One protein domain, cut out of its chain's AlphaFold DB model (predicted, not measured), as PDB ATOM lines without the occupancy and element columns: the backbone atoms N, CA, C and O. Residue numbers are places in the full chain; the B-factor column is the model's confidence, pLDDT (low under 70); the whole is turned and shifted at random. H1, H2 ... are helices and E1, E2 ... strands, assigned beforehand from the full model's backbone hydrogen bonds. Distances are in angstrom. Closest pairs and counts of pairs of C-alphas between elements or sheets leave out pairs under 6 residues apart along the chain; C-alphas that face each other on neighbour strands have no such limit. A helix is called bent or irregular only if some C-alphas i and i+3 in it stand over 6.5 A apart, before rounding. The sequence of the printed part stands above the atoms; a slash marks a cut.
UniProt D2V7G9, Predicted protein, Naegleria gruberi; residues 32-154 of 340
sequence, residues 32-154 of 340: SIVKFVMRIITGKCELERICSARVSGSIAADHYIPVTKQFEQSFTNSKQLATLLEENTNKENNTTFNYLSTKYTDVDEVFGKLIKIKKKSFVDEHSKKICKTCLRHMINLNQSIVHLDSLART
ATOM      1  N   SER A  32      91.665 136.356 112.065       80.25
ATOM      2  CA  SER A  32      90.464 136.977 112.637       80.25
ATOM      3  C   SER A  32      89.529 135.944 113.279       80.25
ATOM      4  O   SER A  32      89.012 136.193 114.373       80.25
ATOM      5  N   ILE A  33      89.370 134.767 112.662       82.56
ATOM      6  CA  ILE A  33      88.616 133.642 113.239       82.56
ATOM      7  C   ILE A  33      89.299 133.143 114.514       82.56
ATOM      8  O   ILE A  33      88.644 133.040 115.549       82.56
ATOM      9  N   VAL A  34      90.614 132.905 114.483       82.69
ATOM     10  CA  VAL A  34      91.384 132.474 115.662       82.69
ATOM     11  C   VAL A  34      91.232 133.478 116.808       82.69
ATOM     12  O   VAL A  34      90.952 133.084 117.940       82.69
ATOM     13  N   LYS A  35      91.331 134.787 116.537       81.56
ATOM     14  CA  LYS A  35      91.124 135.832 117.555       81.56
ATOM     15  C   LYS A  35      89.726 135.798 118.153       81.56
ATOM     16  O   LYS A  35      89.593 136.007 119.362       81.56
ATOM     17  N   PHE A  36      88.710 135.587 117.318       79.44
ATOM     18  CA  PHE A  36      87.323 135.492 117.752       79.44
ATOM     19  C   PHE A  36      87.110 134.261 118.636       79.44
ATOM     20  O   PHE A  36      86.651 134.411 119.766       79.44
ATOM     21  N   VAL A  37      87.544 133.081 118.187       81.19
ATOM     22  CA  VAL A  37      87.474 131.831 118.959       81.19
ATOM     23  C   VAL A  37      88.198 131.980 120.297       81.19
ATOM     24  O   VAL A  37      87.613 131.722 121.345       81.19
ATOM     25  N   MET A  38      89.423 132.508 120.296       81.25
ATOM     26  CA  MET A  38      90.177 132.748 121.529       81.25
ATOM     27  C   MET A  38      89.486 133.746 122.459       81.25
ATOM     28  O   MET A  38      89.585 133.608 123.676       81.25
ATOM     29  N   ARG A  39      88.772 134.744 121.926       83.00
ATOM     30  CA  ARG A  39      87.979 135.672 122.745       83.00
ATOM     31  C   ARG A  39      86.792 134.970 123.401       83.00
ATOM     32  O   ARG A  39      86.515 135.265 124.557       83.00
ATOM     33  N   ILE A  40      86.122 134.059 122.698       78.81
ATOM     34  CA  ILE A  40      85.026 133.261 123.264       78.81
ATOM     35  C   ILE A  40      85.550 132.317 124.353       78.81
ATOM     36  O   ILE A  40      84.971 132.265 125.430       78.81
ATOM     37  N   ILE A  41      86.674 131.636 124.105       83.00
ATOM     38  CA  ILE A  41      87.257 130.671 125.053       83.00
ATOM     39  C   ILE A  41      87.790 131.367 126.311       83.00
ATOM     40  O   ILE A  41      87.559 130.903 127.422       83.00
ATOM     41  N   THR A  42      88.535 132.463 126.150       81.25
ATOM     42  CA  THR A  42      89.257 133.099 127.270       81.25
ATOM     43  C   THR A  42      88.506 134.260 127.913       81.25
ATOM     44  O   THR A  42      88.903 134.713 128.982       81.25
ATOM     45  N   GLY A  43      87.499 134.822 127.240       82.69
ATOM     46  CA  GLY A  43      86.875 136.097 127.613       82.69
ATOM     47  C   GLY A  43      87.769 137.332 127.410       82.69
ATOM     48  O   GLY A  43      87.290 138.457 127.535       82.69
ATOM     49  N   LYS A  44      89.049 137.152 127.056       85.56
ATOM     50  CA  LYS A  44      90.070 138.208 126.995       85.56
ATOM     51  C   LYS A  44      90.294 138.710 125.571       85.56
ATOM     52  O   LYS A  44      90.214 137.945 124.602       85.56
ATOM     53  N   CYS A  45      90.614 139.997 125.425       88.88
ATOM     54  CA  CYS A  45      91.073 140.535 124.140       88.88
ATOM     55  C   CYS A  45      92.518 140.090 123.832       88.88
ATOM     56  O   CYS A  45      93.209 139.577 124.702       88.88
ATOM     57  N   GLU A  46      92.989 140.251 122.593       89.31
ATOM     58  CA  GLU A  46      94.334 139.794 122.194       89.31
ATOM     59  C   GLU A  46      95.458 140.445 123.007       89.31
ATOM     60  O   GLU A  46      96.297 139.727 123.539       89.31
ATOM     61  N   LEU A  47      95.415 141.770 123.180       91.75
ATOM     62  CA  LEU A  47      96.381 142.497 124.006       91.75
ATOM     63  C   LEU A  47      96.375 141.998 125.454       91.75
ATOM     64  O   LEU A  47      97.423 141.773 126.042       91.75
ATOM     65  N   GLU A  48      95.192 141.755 126.014       90.56
ATOM     66  CA  GLU A  48      95.049 141.215 127.365       90.56
ATOM     67  C   GLU A  48      95.579 139.784 127.469       90.56
ATOM     68  O   GLU A  48      96.202 139.450 128.470       90.56
ATOM     69  N   ARG A  49      95.406 138.948 126.437       90.25
ATOM     70  CA  ARG A  49      96.011 137.608 126.388       90.25
ATOM     71  C   ARG A  49      97.536 137.672 126.336       90.25
ATOM     72  O   ARG A  49      98.163 136.917 127.068       90.25
ATOM     73  N   ILE A  50      98.106 138.578 125.537       90.31
ATOM     74  CA  ILE A  50      99.558 138.824 125.489       90.31
ATOM     75  C   ILE A  50     100.058 139.222 126.881       90.31
ATOM     76  O   ILE A  50     100.985 138.613 127.402       90.31
ATOM     77  N   CYS A  51      99.377 140.165 127.536       89.81
ATOM     78  CA  CYS A  51      99.733 140.613 128.881       89.81
ATOM     79  C   CYS A  51      99.408 139.602 129.994       89.81
ATOM     80  O   CYS A  51      99.867 139.777 131.112       89.81
ATOM     81  N   SER A  52      98.603 138.571 129.727       85.31
ATOM     82  CA  SER A  52      98.261 137.521 130.700       85.31
ATOM     83  C   SER A  52      99.166 136.295 130.597       85.31
ATOM     84  O   SER A  52      99.048 135.388 131.424       85.31
ATOM     85  N   ALA A  53     100.004 136.209 129.561       76.88
ATOM     86  CA  ALA A  53     100.920 135.094 129.391       76.88
ATOM     87  C   ALA A  53     101.892 135.060 130.578       76.88
ATOM     88  O   ALA A  53     102.528 136.060 130.907       76.88
ATOM     89  N   ARG A  54     101.968 133.908 131.254       61.59
ATOM     90  CA  ARG A  54     102.787 133.743 132.455       61.59
ATOM     91  C   ARG A  54     104.254 133.934 132.074       61.59
ATOM     92  O   ARG A  54     104.803 133.148 131.307       61.59
ATOM     93  N   VAL A  55     104.866 134.977 132.617       57.91
ATOM     94  CA  VAL A  55     106.306 135.201 132.519       57.91
ATOM     95  C   VAL A  55     106.992 134.194 133.450       57.91
ATOM     96  O   VAL A  55     106.812 134.249 134.666       57.91
ATOM     97  N   SER A  56     107.700 133.213 132.888       44.03
ATOM     98  CA  SER A  56     108.407 132.180 133.654       44.03
ATOM     99  C   SER A  56     109.801 132.675 134.046       44.03
ATOM    100  O   SER A  56     110.684 132.736 133.199       44.03
ATOM    101  N   GLY A  57     110.020 132.979 135.328       48.53
ATOM    102  CA  GLY A  57     111.341 133.343 135.865       48.53
ATOM    103  C   GLY A  57     111.401 134.740 136.490       48.53
ATOM    104  O   GLY A  57     110.443 135.505 136.431       48.53
ATOM    105  N   SER A  58     112.515 135.037 137.166       42.69
ATOM    106  CA  SER A  58     112.707 136.250 137.970       42.69
ATOM    107  C   SER A  58     112.676 137.554 137.161       42.69
ATOM    108  O   SER A  58     112.973 137.599 135.971       42.69
ATOM    109  N   ILE A  59     112.341 138.621 137.884       48.03
ATOM    110  CA  ILE A  59     112.033 140.000 137.489       48.03
ATOM    111  C   ILE A  59     113.262 140.710 136.879       48.03
ATOM    112  O   ILE A  59     113.918 141.493 137.555       48.03
ATOM    113  N   ALA A  60     113.590 140.452 135.612       54.53
ATOM    114  CA  ALA A  60     114.544 141.267 134.849       54.53
ATOM    115  C   ALA A  60     113.816 142.016 133.719       54.53
ATOM    116  O   ALA A  60     112.884 141.474 133.122       54.53
ATOM    117  N   ALA A  61     114.221 143.259 133.433       53.78
ATOM    118  CA  ALA A  61     113.612 144.116 132.404       53.78
ATOM    119  C   ALA A  61     113.601 143.455 131.010       53.78
ATOM    120  O   ALA A  61     112.610 143.554 130.284       53.78
ATOM    121  N   ASP A  62     114.634 142.666 130.702       59.47
ATOM    122  CA  ASP A  62     114.789 141.920 129.445       59.47
ATOM    123  C   ASP A  62     113.632 140.947 129.167       59.47
ATOM    124  O   ASP A  62     113.311 140.640 128.018       59.47
ATOM    125  N   HIS A  63     112.940 140.492 130.216       69.06
ATOM    126  CA  HIS A  63     111.858 139.519 130.092       69.06
ATOM    127  C   HIS A  63     110.581 140.107 129.467       69.06
ATOM    128  O   HIS A  63     109.745 139.366 128.944       69.06
ATOM    129  N   TYR A  64     110.425 141.435 129.484       79.38
ATOM    130  CA  TYR A  64     109.261 142.114 128.913       79.38
ATOM    131  C   TYR A  64     109.448 142.513 127.447       79.38
ATOM    132  O   TYR A  64     108.460 142.869 126.802       79.38
ATOM    133  N   ILE A  65     110.661 142.433 126.889       84.50
ATOM    134  CA  ILE A  65     110.933 142.819 125.494       84.50
ATOM    135  C   ILE A  65     110.115 141.964 124.508       84.50
ATOM    136  O   ILE A  65     109.394 142.544 123.689       84.50
ATOM    137  N   PRO A  66     110.103 140.613 124.593       87.88
ATOM    138  CA  PRO A  66     109.318 139.798 123.663       87.88
ATOM    139  C   PRO A  66     107.812 140.059 123.782       87.88
ATOM    140  O   PRO A  66     107.100 140.087 122.777       87.88
ATOM    141  N   VAL A  67     107.331 140.289 125.008       90.19
ATOM    142  CA  VAL A  67     105.926 140.622 125.284       90.19
ATOM    143  C   VAL A  67     105.572 141.982 124.685       90.19
ATOM    144  O   VAL A  67     104.531 142.117 124.050       90.19
ATOM    145  N   THR A  68     106.458 142.969 124.822       91.69
ATOM    146  CA  THR A  68     106.273 144.324 124.288       91.69
ATOM    147  C   THR A  68     106.219 144.322 122.774       91.69
ATOM    148  O   THR A  68     105.311 144.925 122.220       91.69
ATOM    149  N   LYS A  69     107.096 143.573 122.097       90.75
ATOM    150  CA  LYS A  69     107.045 143.426 120.634       90.75
ATOM    151  C   LYS A  69     105.721 142.843 120.151       90.75
ATOM    152  O   LYS A  69     105.116 143.360 119.215       90.75
ATOM    153  N   GLN A  70     105.239 141.783 120.803       92.25
ATOM    154  CA  GLN A  70     103.940 141.192 120.465       92.25
ATOM    155  C   GLN A  70     102.788 142.159 120.755       92.25
ATOM    156  O   GLN A  70     101.848 142.268 119.962       92.25
ATOM    157  N   PHE A  71     102.859 142.868 121.886       94.06
ATOM    158  CA  PHE A  71     101.874 143.867 122.276       94.06
ATOM    159  C   PHE A  71     101.815 145.001 121.255       94.06
ATOM    160  O   PHE A  71     100.739 145.281 120.741       94.06
ATOM    161  N   GLU A  72     102.955 145.603 120.920       94.00
ATOM    162  CA  GLU A  72     103.093 146.668 119.930       94.00
ATOM    163  C   GLU A  72     102.545 146.219 118.575       94.00
ATOM    164  O   GLU A  72     101.664 146.878 118.031       94.00
ATOM    165  N   GLN A  73     102.956 145.049 118.078       92.19
ATOM    166  CA  GLN A  73     102.453 144.511 116.815       92.19
ATOM    167  C   GLN A  73     100.926 144.324 116.828       92.19
ATOM    168  O   GLN A  73     100.244 144.620 115.845       92.19
ATOM    169  N   SER A  74     100.351 143.821 117.924       92.25
ATOM    170  CA  SER A  74      98.894 143.684 118.053       92.25
ATOM    171  C   SER A  74      98.199 145.049 118.178       92.25
ATOM    172  O   SER A  74      97.103 145.244 117.636       92.25
ATOM    173  N   PHE A  75      98.840 146.003 118.853       94.44
ATOM    174  CA  PHE A  75      98.346 147.354 119.090       94.44
ATOM    175  C   PHE A  75      98.278 148.150 117.781       94.44
ATOM    176  O   PHE A  75      97.215 148.678 117.450       94.44
ATOM    177  N   THR A  76      99.357 148.155 116.995       92.19
ATOM    178  CA  THR A  76      99.487 148.916 115.739       92.19
ATOM    179  C   THR A  76      98.650 148.340 114.596       92.19
ATOM    180  O   THR A  76      98.145 149.083 113.757       92.19
ATOM    181  N   ASN A  77      98.397 147.027 114.596       89.81
ATOM    182  CA  ASN A  77      97.522 146.376 113.613       89.81
ATOM    183  C   ASN A  77      96.023 146.446 113.969       89.81
ATOM    184  O   ASN A  77      95.159 146.011 113.197       89.81
ATOM    185  N   SER A  78      95.668 146.950 115.153       89.56
ATOM    186  CA  SER A  78      94.278 146.991 115.608       89.56
ATOM    187  C   SER A  78      93.538 148.197 115.023       89.56
ATOM    188  O   SER A  78      93.653 149.307 115.533       89.56
ATOM    189  N   LYS A  79      92.620 147.955 114.075       89.50
ATOM    190  CA  LYS A  79      91.723 148.989 113.502       89.50
ATOM    191  C   LYS A  79      90.965 149.819 114.551       89.50
ATOM    192  O   LYS A  79      90.701 150.991 114.340       89.50
ATOM    193  N   GLN A  80      90.626 149.224 115.697       91.00
ATOM    194  CA  GLN A  80      89.941 149.926 116.795       91.00
ATOM    195  C   GLN A  80      90.826 150.955 117.509       91.00
ATOM    196  O   GLN A  80      90.303 151.822 118.196       91.00
ATOM    197  N   LEU A  81      92.150 150.816 117.407       93.19
ATOM    198  CA  LEU A  81      93.127 151.652 118.105       93.19
ATOM    199  C   LEU A  81      93.745 152.708 117.191       93.19
ATOM    200  O   LEU A  81      94.593 153.455 117.657       93.19
ATOM    201  N   ALA A  82      93.281 152.831 115.941       92.12
ATOM    202  CA  ALA A  82      93.802 153.788 114.965       92.12
ATOM    203  C   ALA A  82      93.859 155.233 115.494       92.12
ATOM    204  O   ALA A  82      94.793 155.959 115.198       92.12
ATOM    205  N   THR A  83      92.927 155.638 116.363       94.19
ATOM    206  CA  THR A  83      92.919 156.976 116.988       94.19
ATOM    207  C   THR A  83      94.085 157.236 117.953       94.19
ATOM    208  O   THR A  83      94.306 158.373 118.375       94.19
ATOM    209  N   LEU A  84      94.774 156.179 118.391       95.69
ATOM    210  CA  LEU A  84      95.958 156.248 119.250       95.69
ATOM    211  C   LEU A  84      97.263 156.171 118.448       95.69
ATOM    212  O   LEU A  84      98.333 156.334 119.029       95.69
ATOM    213  N   LEU A  85      97.172 155.907 117.147       95.38
ATOM    214  CA  LEU A  85      98.314 155.672 116.282       95.38
ATOM    215  C   LEU A  85      98.619 156.904 115.434       95.38
ATOM    216  O   LEU A  85      97.753 157.754 115.216       95.38
ATOM    217  N   GLU A  86      99.851 156.968 114.952       93.69
ATOM    218  CA  GLU A  86     100.246 157.820 113.837       93.69
ATOM    219  C   GLU A  86     101.019 156.996 112.802       93.69
ATOM    220  O   GLU A  86     101.551 155.926 113.114       93.69
ATOM    221  N   GLU A  87     101.004 157.460 111.554       90.62
ATOM    222  CA  GLU A  87     101.676 156.807 110.431       90.62
ATOM    223  C   GLU A  87     103.082 157.387 110.262       90.62
ATOM    224  O   GLU A  87     103.265 158.605 110.295       90.62
ATOM    225  N   ASN A  88     104.071 156.520 110.046       84.31
ATOM    226  CA  ASN A  88     105.406 156.908 109.603       84.31
ATOM    227  C   ASN A  88     105.761 156.125 108.341       84.31
ATOM    228  O   ASN A  88     105.477 154.930 108.226       84.31
ATOM    229  N   THR A  89     106.390 156.809 107.392       81.44
ATOM    230  CA  THR A  89     106.905 156.213 106.166       81.44
ATOM    231  C   THR A  89     108.420 156.168 106.252       81.44
ATOM    232  O   THR A  89     109.091 157.202 106.238       81.44
ATOM    233  N   ASN A  90     108.970 154.957 106.289       71.25
ATOM    234  CA  ASN A  90     110.395 154.760 106.109       71.25
ATOM    235  C   ASN A  90     110.759 155.142 104.665       71.25
ATOM    236  O   ASN A  90     110.265 154.553 103.700       71.25
ATOM    237  N   LYS A  91     111.608 156.162 104.530       69.00
ATOM    238  CA  LYS A  91     111.975 156.756 103.239       69.00
ATOM    239  C   LYS A  91     112.856 155.845 102.384       69.00
ATOM    240  O   LYS A  91     112.816 155.972 101.165       69.00
ATOM    241  N   GLU A  92     113.620 154.933 102.986       64.25
ATOM    242  CA  GLU A  92     114.554 154.065 102.259       64.25
ATOM    243  C   GLU A  92     113.841 152.937 101.512       64.25
ATOM    244  O   GLU A  92     114.150 152.647 100.359       64.25
ATOM    245  N   ASN A  93     112.867 152.300 102.161       69.62
ATOM    246  CA  ASN A  93     112.141 151.156 101.601       69.62
ATOM    247  C   ASN A  93     110.692 151.492 101.206       69.62
ATOM    248  O   ASN A  93     109.954 150.605 100.775       69.62
ATOM    249  N   ASN A  94     110.289 152.761 101.349       77.31
ATOM    250  CA  ASN A  94     108.941 153.267 101.085       77.31
ATOM    251  C   ASN A  94     107.841 152.475 101.822       77.31
ATOM    252  O   ASN A  94     106.726 152.305 101.321       77.31
ATOM    253  N   THR A  95     108.160 151.946 103.008       79.12
ATOM    254  CA  THR A  95     107.199 151.208 103.835       79.12
ATOM    255  C   THR A  95     106.527 152.151 104.817       79.12
ATOM    256  O   THR A  95     107.187 152.882 105.551       79.12
ATOM    257  N   THR A  96     105.195 152.141 104.827       85.31
ATOM    258  CA  THR A  96     104.402 152.885 105.812       85.31
ATOM    259  C   THR A  96     103.944 151.936 106.905       85.31
ATOM    260  O   THR A  96     103.431 150.853 106.615       85.31
ATOM    261  N   PHE A  97     104.129 152.337 108.155       85.81
ATOM    262  CA  PHE A  97     103.711 151.578 109.325       85.81
ATOM    263  C   PHE A  97     103.075 152.504 110.363       85.81
ATOM    264  O   PHE A  97     103.285 153.715 110.365       85.81
ATOM    265  N   ASN A  98     102.269 151.908 111.240       90.81
ATOM    266  CA  ASN A  98     101.647 152.606 112.357       90.81
ATOM    267  C   ASN A  98     102.452 152.378 113.630       90.81
ATOM    268  O   ASN A  98     102.919 151.265 113.872       90.81
ATOM    269  N   TYR A  99     102.506 153.389 114.485       92.44
ATOM    270  CA  TYR A  99     103.106 153.319 115.814       92.44
ATOM    271  C   TYR A  99     102.297 154.170 116.794       92.44
ATOM    272  O   TYR A  99     101.387 154.903 116.396       92.44
ATOM    273  N   LEU A 100     102.552 154.013 118.095       93.94
ATOM    274  CA  LEU A 100     101.893 154.836 119.109       93.94
ATOM    275  C   LEU A 100     102.228 156.304 118.848       93.94
ATOM    276  O   LEU A 100     103.398 156.637 118.719       93.94
ATOM    277  N   SER A 101     101.221 157.174 118.807       94.38
ATOM    278  CA  SER A 101     101.462 158.580 118.487       94.38
ATOM    279  C   SER A 101     102.416 159.244 119.485       94.38
ATOM    280  O   SER A 101     102.224 159.135 120.699       94.38
ATOM    281  N   THR A 102     103.408 159.974 118.973       92.50
ATOM    282  CA  THR A 102     104.429 160.700 119.754       92.50
ATOM    283  C   THR A 102     103.856 161.783 120.663       92.50
ATOM    284  O   THR A 102     104.507 162.182 121.624       92.50
ATOM    285  N   LYS A 103     102.609 162.217 120.431       93.00
ATOM    286  CA  LYS A 103     101.901 163.140 121.333       93.00
ATOM    287  C   LYS A 103     101.616 162.545 122.714       93.00
ATOM    288  O   LYS A 103     101.311 163.288 123.641       93.00
ATOM    289  N   TYR A 104     101.623 161.218 122.833       93.38
ATOM    290  CA  TYR A 104     101.355 160.541 124.091       93.38
ATOM    291  C   TYR A 104     102.643 160.368 124.886       93.38
ATOM    292  O   TYR A 104     103.519 159.599 124.502       93.38
ATOM    293  N   THR A 105     102.716 161.046 126.027       90.75
ATOM    294  CA  THR A 105     103.843 160.956 126.965       90.75
ATOM    295  C   THR A 105     103.456 160.314 128.295       90.75
ATOM    296  O   THR A 105     104.328 159.906 129.055       90.75
ATOM    297  N   ASP A 106     102.155 160.201 128.586       92.19
ATOM    298  CA  ASP A 106     101.632 159.618 129.820       92.19
ATOM    299  C   ASP A 106     101.009 158.235 129.566       92.19
ATOM    300  O   ASP A 106     100.040 158.072 128.819       92.19
ATOM    301  N   VAL A 107     101.556 157.218 130.239       93.75
ATOM    302  CA  VAL A 107     101.052 155.839 130.192       93.75
ATOM    303  C   VAL A 107      99.617 155.737 130.690       93.75
ATOM    304  O   VAL A 107      98.839 154.969 130.120       93.75
ATOM    305  N   ASP A 108      99.253 156.469 131.741       95.06
ATOM    306  CA  ASP A 108      97.924 156.367 132.341       95.06
ATOM    307  C   ASP A 108      96.853 156.974 131.434       95.06
ATOM    308  O   ASP A 108      95.754 156.418 131.321       95.06
ATOM    309  N   GLU A 109      97.196 158.034 130.699       95.88
ATOM    310  CA  GLU A 109      96.340 158.587 129.652       95.88
ATOM    311  C   GLU A 109      96.064 157.542 128.557       95.88
ATOM    312  O   GLU A 109      94.900 157.240 128.253       95.88
ATOM    313  N   VAL A 110      97.120 156.955 127.978       96.12
ATOM    314  CA  VAL A 110      96.992 155.970 126.889       96.12
ATOM    315  C   VAL A 110      96.249 154.728 127.367       96.12
ATOM    316  O   VAL A 110      95.326 154.259 126.693       96.12
ATOM    317  N   PHE A 111      96.593 154.226 128.554       96.62
ATOM    318  CA  PHE A 111      95.921 153.089 129.168       96.62
ATOM    319  C   PHE A 111      94.429 153.378 129.385       96.62
ATOM    320  O   PHE A 111      93.580 152.566 129.011       96.62
ATOM    321  N   GLY A 112      94.087 154.564 129.897       95.62
ATOM    322  CA  GLY A 112      92.708 155.017 130.082       95.62
ATOM    323  C   GLY A 112      91.896 155.047 128.781       95.62
ATOM    324  O   GLY A 112      90.714 154.685 128.774       95.62
ATOM    325  N   LYS A 113      92.510 155.431 127.655       96.00
ATOM    326  CA  LYS A 113      91.864 155.367 126.330       96.00
ATOM    327  C   LYS A 113      91.748 153.932 125.821       96.00
ATOM    328  O   LYS A 113      90.682 153.545 125.335       96.00
ATOM    329  N   LEU A 114      92.796 153.124 125.987       95.06
ATOM    330  CA  LEU A 114      92.819 151.716 125.596       95.06
ATOM    331  C   LEU A 114      91.674 150.930 126.250       95.06
ATOM    332  O   LEU A 114      90.927 150.247 125.546       95.06
ATOM    333  N   ILE A 115      91.485 151.053 127.569       93.56
ATOM    334  CA  ILE A 115      90.431 150.319 128.288       93.56
ATOM    335  C   ILE A 115      89.024 150.741 127.853       93.56
ATOM    336  O   ILE A 115      88.129 149.896 127.781       93.56
ATOM    337  N   LYS A 116      88.815 152.020 127.505       92.56
ATOM    338  CA  LYS A 116      87.531 152.506 126.975       92.56
ATOM    339  C   LYS A 116      87.228 151.850 125.628       92.56
ATOM    340  O   LYS A 116      86.137 151.313 125.445       92.56
ATOM    341  N   ILE A 117      88.211 151.805 124.726       92.44
ATOM    342  CA  ILE A 117      88.079 151.183 123.399       92.44
ATOM    343  C   ILE A 117      87.880 149.664 123.514       92.44
ATOM    344  O   ILE A 117      87.027 149.081 122.843       92.44
ATOM    345  N   LYS A 118      88.642 149.008 124.394       89.12
ATOM    346  CA  LYS A 118      88.602 147.552 124.597       89.12
ATOM    347  C   LYS A 118      87.532 147.101 125.599       89.12
ATOM    348  O   LYS A 118      87.541 145.944 126.001       89.12
ATOM    349  N   LYS A 119      86.561 147.964 125.931       87.00
ATOM    350  CA  LYS A 119      85.378 147.649 126.754       87.00
ATOM    351  C   LYS A 119      85.716 147.108 128.155       87.00
ATOM    352  O   LYS A 119      85.167 146.093 128.566       87.00
ATOM    353  N   LYS A 120      86.587 147.807 128.892       78.62
ATOM    354  CA  LYS A 120      87.033 147.457 130.259       78.62
ATOM    355  C   LYS A 120      87.759 146.099 130.372       78.62
ATOM    356  O   LYS A 120      87.679 145.447 131.406       78.62
ATOM    357  N   SER A 121      88.476 145.691 129.321       79.62
ATOM    358  CA  SER A 121      89.519 144.650 129.399       79.62
ATOM    359  C   SER A 121      90.610 145.000 130.426       79.62
ATOM    360  O   SER A 121      90.723 146.162 130.815       79.62
ATOM    361  N   PHE A 122      91.447 144.017 130.783       87.62
ATOM    362  CA  PHE A 122      92.528 144.107 131.782       87.62
ATOM    363  C   PHE A 122      92.002 144.209 133.220       87.62
ATOM    364  O   PHE A 122      92.371 145.107 133.974       87.62
ATOM    365  N   VAL A 123      91.101 143.289 133.581       83.94
ATOM    366  CA  VAL A 123      90.520 143.215 134.936       83.94
ATOM    367  C   VAL A 123      91.544 142.705 135.951       83.94
ATOM    368  O   VAL A 123      91.527 143.121 137.105       83.94
ATOM    369  N   ASP A 124      92.438 141.805 135.533       87.12
ATOM    370  CA  ASP A 124      93.479 141.285 136.411       87.12
ATOM    371  C   ASP A 124      94.642 142.281 136.562       87.12
ATOM    372  O   ASP A 124      95.169 142.809 135.582       87.12
ATOM    373  N   GLU A 125      95.065 142.533 137.806       88.56
ATOM    374  CA  GLU A 125      96.129 143.510 138.099       88.56
ATOM    375  C   GLU A 125      97.470 143.141 137.446       88.56
ATOM    376  O   GLU A 125      98.269 144.021 137.125       88.56
ATOM    377  N   HIS A 126      97.713 141.852 137.196       88.69
ATOM    378  CA  HIS A 126      98.921 141.395 136.518       88.69
ATOM    379  C   HIS A 126      98.966 141.855 135.055       88.69
ATOM    380  O   HIS A 126      99.913 142.537 134.657       88.69
ATOM    381  N   SER A 127      97.932 141.556 134.265       89.31
ATOM    382  CA  SER A 127      97.852 141.952 132.858       89.31
ATOM    383  C   SER A 127      97.773 143.465 132.700       89.31
ATOM    384  O   SER A 127      98.372 144.014 131.776       89.31
ATOM    385  N   LYS A 128      97.118 144.161 133.636       92.00
ATOM    386  CA  LYS A 128      97.131 145.624 133.717       92.00
ATOM    387  C   LYS A 128      98.544 146.172 133.919       92.00
ATOM    388  O   LYS A 128      98.942 147.077 133.187       92.00
ATOM    389  N   LYS A 129      99.315 145.620 134.865       90.81
ATOM    390  CA  LYS A 129     100.716 146.011 135.086       90.81
ATOM    391  C   LYS A 129     101.551 145.793 133.823       90.81
ATOM    392  O   LYS A 129     102.217 146.723 133.385       90.81
ATOM    393  N   ILE A 130     101.456 144.613 133.207       90.81
ATOM    394  CA  ILE A 130     102.216 144.289 131.988       90.81
ATOM    395  C   ILE A 130     101.821 145.207 130.828       90.81
ATOM    396  O   ILE A 130     102.691 145.706 130.123       90.81
ATOM    397  N   CYS A 131     100.531 145.493 130.654       93.25
ATOM    398  CA  CYS A 131     100.064 146.422 129.628       93.25
ATOM    399  C   CYS A 131     100.669 147.816 129.811       93.25
ATOM    400  O   CYS A 131     101.191 148.384 128.853       93.25
ATOM    401  N   LYS A 132     100.655 148.348 131.040       93.19
ATOM    402  CA  LYS A 132     101.290 149.636 131.346       93.19
ATOM    403  C   LYS A 132     102.797 149.613 131.089       93.19
ATOM    404  O   LYS A 132     103.316 150.590 130.562       93.19
ATOM    405  N   THR A 133     103.482 148.512 131.399       91.50
ATOM    406  CA  THR A 133     104.906 148.332 131.071       91.50
ATOM    407  C   THR A 133     105.147 148.376 129.561       91.50
ATOM    408  O   THR A 133     105.992 149.145 129.114       91.50
ATOM    409  N   CYS A 134     104.368 147.647 128.755       92.94
ATOM    410  CA  CYS A 134     104.497 147.692 127.294       92.94
ATOM    411  C   CYS A 134     104.223 149.095 126.727       92.94
ATOM    412  O   CYS A 134     104.962 149.561 125.865       92.94
ATOM    413  N   LEU A 135     103.201 149.793 127.235       94.31
ATOM    414  CA  LEU A 135     102.920 151.178 126.843       94.31
ATOM    415  C   LEU A 135     104.063 152.126 127.225       94.31
ATOM    416  O   LEU A 135     104.406 153.001 126.437       94.31
ATOM    417  N   ARG A 136     104.675 151.937 128.402       91.94
ATOM    418  CA  ARG A 136     105.842 152.717 128.838       91.94
ATOM    419  C   ARG A 136     107.019 152.518 127.889       91.94
ATOM    420  O   ARG A 136     107.592 153.503 127.455       91.94
ATOM    421  N   HIS A 137     107.332 151.278 127.517       92.25
ATOM    422  CA  HIS A 137     108.398 150.984 126.555       92.25
ATOM    423  C   HIS A 137     108.186 151.686 125.208       92.25
ATOM    424  O   HIS A 137     109.109 152.296 124.674       92.25
ATOM    425  N   MET A 138     106.959 151.639 124.678       93.50
ATOM    426  CA  MET A 138     106.612 152.326 123.430       93.50
ATOM    427  C   MET A 138     106.764 153.852 123.564       93.50
ATOM    428  O   MET A 138     107.264 154.502 122.651       93.50
ATOM    429  N   ILE A 139     106.376 154.427 124.709       92.75
ATOM    430  CA  ILE A 139     106.560 155.860 124.996       92.75
ATOM    431  C   ILE A 139     108.046 156.225 125.117       92.75
ATOM    432  O   ILE A 139     108.452 157.239 124.559       92.75
ATOM    433  N   ASN A 140     108.863 155.399 125.776       91.56
ATOM    434  CA  ASN A 140     110.305 155.626 125.907       91.56
ATOM    435  C   ASN A 140     110.981 155.697 124.529       91.56
ATOM    436  O   ASN A 140     111.730 156.634 124.257       91.56
ATOM    437  N   LEU A 141     110.667 154.750 123.637       92.75
ATOM    438  CA  LEU A 141     111.158 154.771 122.258       92.75
ATOM    439  C   LEU A 141     110.726 156.049 121.524       92.75
ATOM    440  O   LEU A 141     111.556 156.703 120.897       92.75
ATOM    441  N   ASN A 142     109.456 156.450 121.648       93.44
ATOM    442  CA  ASN A 142     108.961 157.688 121.043       93.44
ATOM    443  C   ASN A 142     109.709 158.925 121.552       93.44
ATOM    444  O   ASN A 142     110.080 159.786 120.759       93.44
ATOM    445  N   GLN A 143     109.948 159.018 122.861       92.75
ATOM    446  CA  GLN A 143     110.697 160.125 123.458       92.75
ATOM    447  C   GLN A 143     112.140 160.164 122.950       92.75
ATOM    448  O   GLN A 143     112.639 161.243 122.628       92.75
ATOM    449  N   SER A 144     112.784 159.003 122.802       94.56
ATOM    450  CA  SER A 144     114.111 158.907 122.190       94.56
ATOM    451  C   SER A 144     114.099 159.380 120.736       94.56
ATOM    452  O   SER A 144     114.927 160.205 120.364       94.56
ATOM    453  N   ILE A 145     113.133 158.934 119.925       94.75
ATOM    454  CA  ILE A 145     112.993 159.370 118.526       94.75
ATOM    455  C   ILE A 145     112.790 160.887 118.441       94.75
ATOM    456  O   ILE A 145     113.481 161.547 117.671       94.75
ATOM    457  N   VAL A 146     111.885 161.454 119.246       94.75
ATOM    458  CA  VAL A 146     111.613 162.903 119.267       94.75
ATOM    459  C   VAL A 146     112.858 163.696 119.656       94.75
ATOM    460  O   VAL A 146     113.144 164.726 119.044       94.75
ATOM    461  N   HIS A 147     113.614 163.216 120.645       96.44
ATOM    462  CA  HIS A 147     114.861 163.848 121.064       96.44
ATOM    463  C   HIS A 147     115.906 163.848 119.945       96.44
ATOM    464  O   HIS A 147     116.407 164.909 119.571       96.44
ATOM    465  N   LEU A 148     116.175 162.684 119.350       97.50
ATOM    466  CA  LEU A 148     117.128 162.559 118.245       97.50
ATOM    467  C   LEU A 148     116.711 163.407 117.035       97.50
ATOM    468  O   LEU A 148     117.549 164.067 116.426       97.50
ATOM    469  N   ASP A 149     115.415 163.459 116.728       96.06
ATOM    470  CA  ASP A 149     114.867 164.338 115.695       96.06
ATOM    471  C   ASP A 149     115.104 165.816 116.002       96.06
ATOM    472  O   ASP A 149     115.389 166.589 115.085       96.06
ATOM    473  N   SER A 150     114.990 166.221 117.266       97.38
ATOM    474  CA  SER A 150     115.239 167.606 117.668       97.38
ATOM    475  C   SER A 150     116.703 168.003 117.451       97.38
ATOM    476  O   SER A 150     116.968 169.068 116.891       97.38
ATOM    477  N   LEU A 151     117.650 167.116 117.778       98.19
ATOM    478  CA  LEU A 151     119.076 167.328 117.526       98.19
ATOM    479  C   LEU A 151     119.372 167.336 116.021       98.19
ATOM    480  O   LEU A 151     120.034 168.244 115.523       98.19
ATOM    481  N   ALA A 152     118.813 166.385 115.268       97.31
ATOM    482  CA  ALA A 152     119.012 166.299 113.824       97.31
ATOM    483  C   ALA A 152     118.462 167.520 113.064       97.31
ATOM    484  O   ALA A 152     119.011 167.914 112.036       97.31
ATOM    485  N   ARG A 153     117.376 168.130 113.559       96.62
ATOM    486  CA  ARG A 153     116.762 169.333 112.966       96.62
ATOM    487  C   ARG A 153     117.397 170.636 113.432       96.62
ATOM    488  O   ARG A 153     117.171 171.658 112.789       96.62
ATOM    489  N   THR A 154     118.148 170.623 114.532       97.38
ATOM    490  CA  THR A 154     118.844 171.815 115.018       97.38
ATOM    491  C   THR A 154     120.013 172.111 114.079       97.38
ATOM    492  O   THR A 154     120.942 171.302 114.009       97.38
TER     493      THR A 154
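This is residues 32 to 154 of the 340 residues of the protein "Predicted protein" of Naegleria gruberi (UniProt D2V7G9). One long helix, H6, makes the longest axis; H2, H3 and H5 pack on its residues 126 to 139, H3 crossing it, and its far end sticks out with residues 147 to 154. A two-stranded hairpin, E1 and E2, sits by the last turns of H3, its tip at residues 90 to 95 sticking out, while H1 lies at the far side of H2. The printed part has 123 residues, with named elements in the order H1 H2 H3 H4 E1 E2 H5 H6, an antiparallel sheet E1 - E2, and the class mostly helix. It is compact, with a radius of gyration of the C-alphas of 15.5 A and spans of 51 by 34 by 27 A.

Start at the hairpin of E1, residues 85 to 90, and E2, residues 95 to 100: they are antiparallel at 148 degrees, with N 88 and O 97 within hydrogen-bond range at 2.9 A. Next look at H3, residues 61 to 76, where the C-alphas of Thr 76 and Asn 98, its closest to E2, are 5.5 A apart. H3 has a kink of 32 degrees near residue 68 and is only just irregular, C-alphas 63 and 66 being 6.9 A apart. The hub is H6, residues 125 to 153, and its residues 130 to 138 touch H3 about perpendicular at 82 degrees, closest at the C-alphas of Thr 68 and Cys 134, 4.9 A. H2, residues 46 to 52, forms a helical hairpin with H3, a shallow tilt of 15 degrees, closest at the C-alphas of Leu 47 and Phe 71, 5.9 A. H2 touches residues 126 to 131 of H6, closest at the C-alphas of Cys 51 and Ser 127, 4.6 A. H5, residues 107 to 117, touches residues 131 to 139 of H6 at a steep tilt of 60 degrees, closest at the C-alphas of Val 107 and Arg 136, 5.9 A. H4, residues 79 to 84, is irregular, with C-alphas 80 and 83 7.7 A apart, and touches H5, closest at the C-alphas of Gln 80 and Ile 117, 7.0 A. Helix packing is part aligned, part crossed. H1, residues 32 to 42, is close to H2 but not clearly touching, closest at the C-alphas of Lys 35 and Glu 46, 6.9 A. Every O i to N i+4 pair is within hydrogen-bond range in H1, H2 and H6, against 9 of 12 in H3, 6 of 7 in H5 and 0 of 2 in H4, where 1 of 3 O i to N i+3 pairs is.

Find C-alpha 32, where H1 begins, at (90.464, 136.977, 112.637). H3 covers 22.4 A from first to last C-alpha, and E2 16.6 A. H6 runs 41.5 A from C-alpha 125 at (96.129, 143.510, 138.099) to C-alpha 153 at (116.762, 169.333, 112.966).

The C-alphas farthest apart, those of Ile 41 and Thr 154, are 52.8 A apart. The printed part has no cut, and no link is long. The mean pLDDT of the printed part is 86.4; residues 54 to 63 and 91 to 93 are under 70.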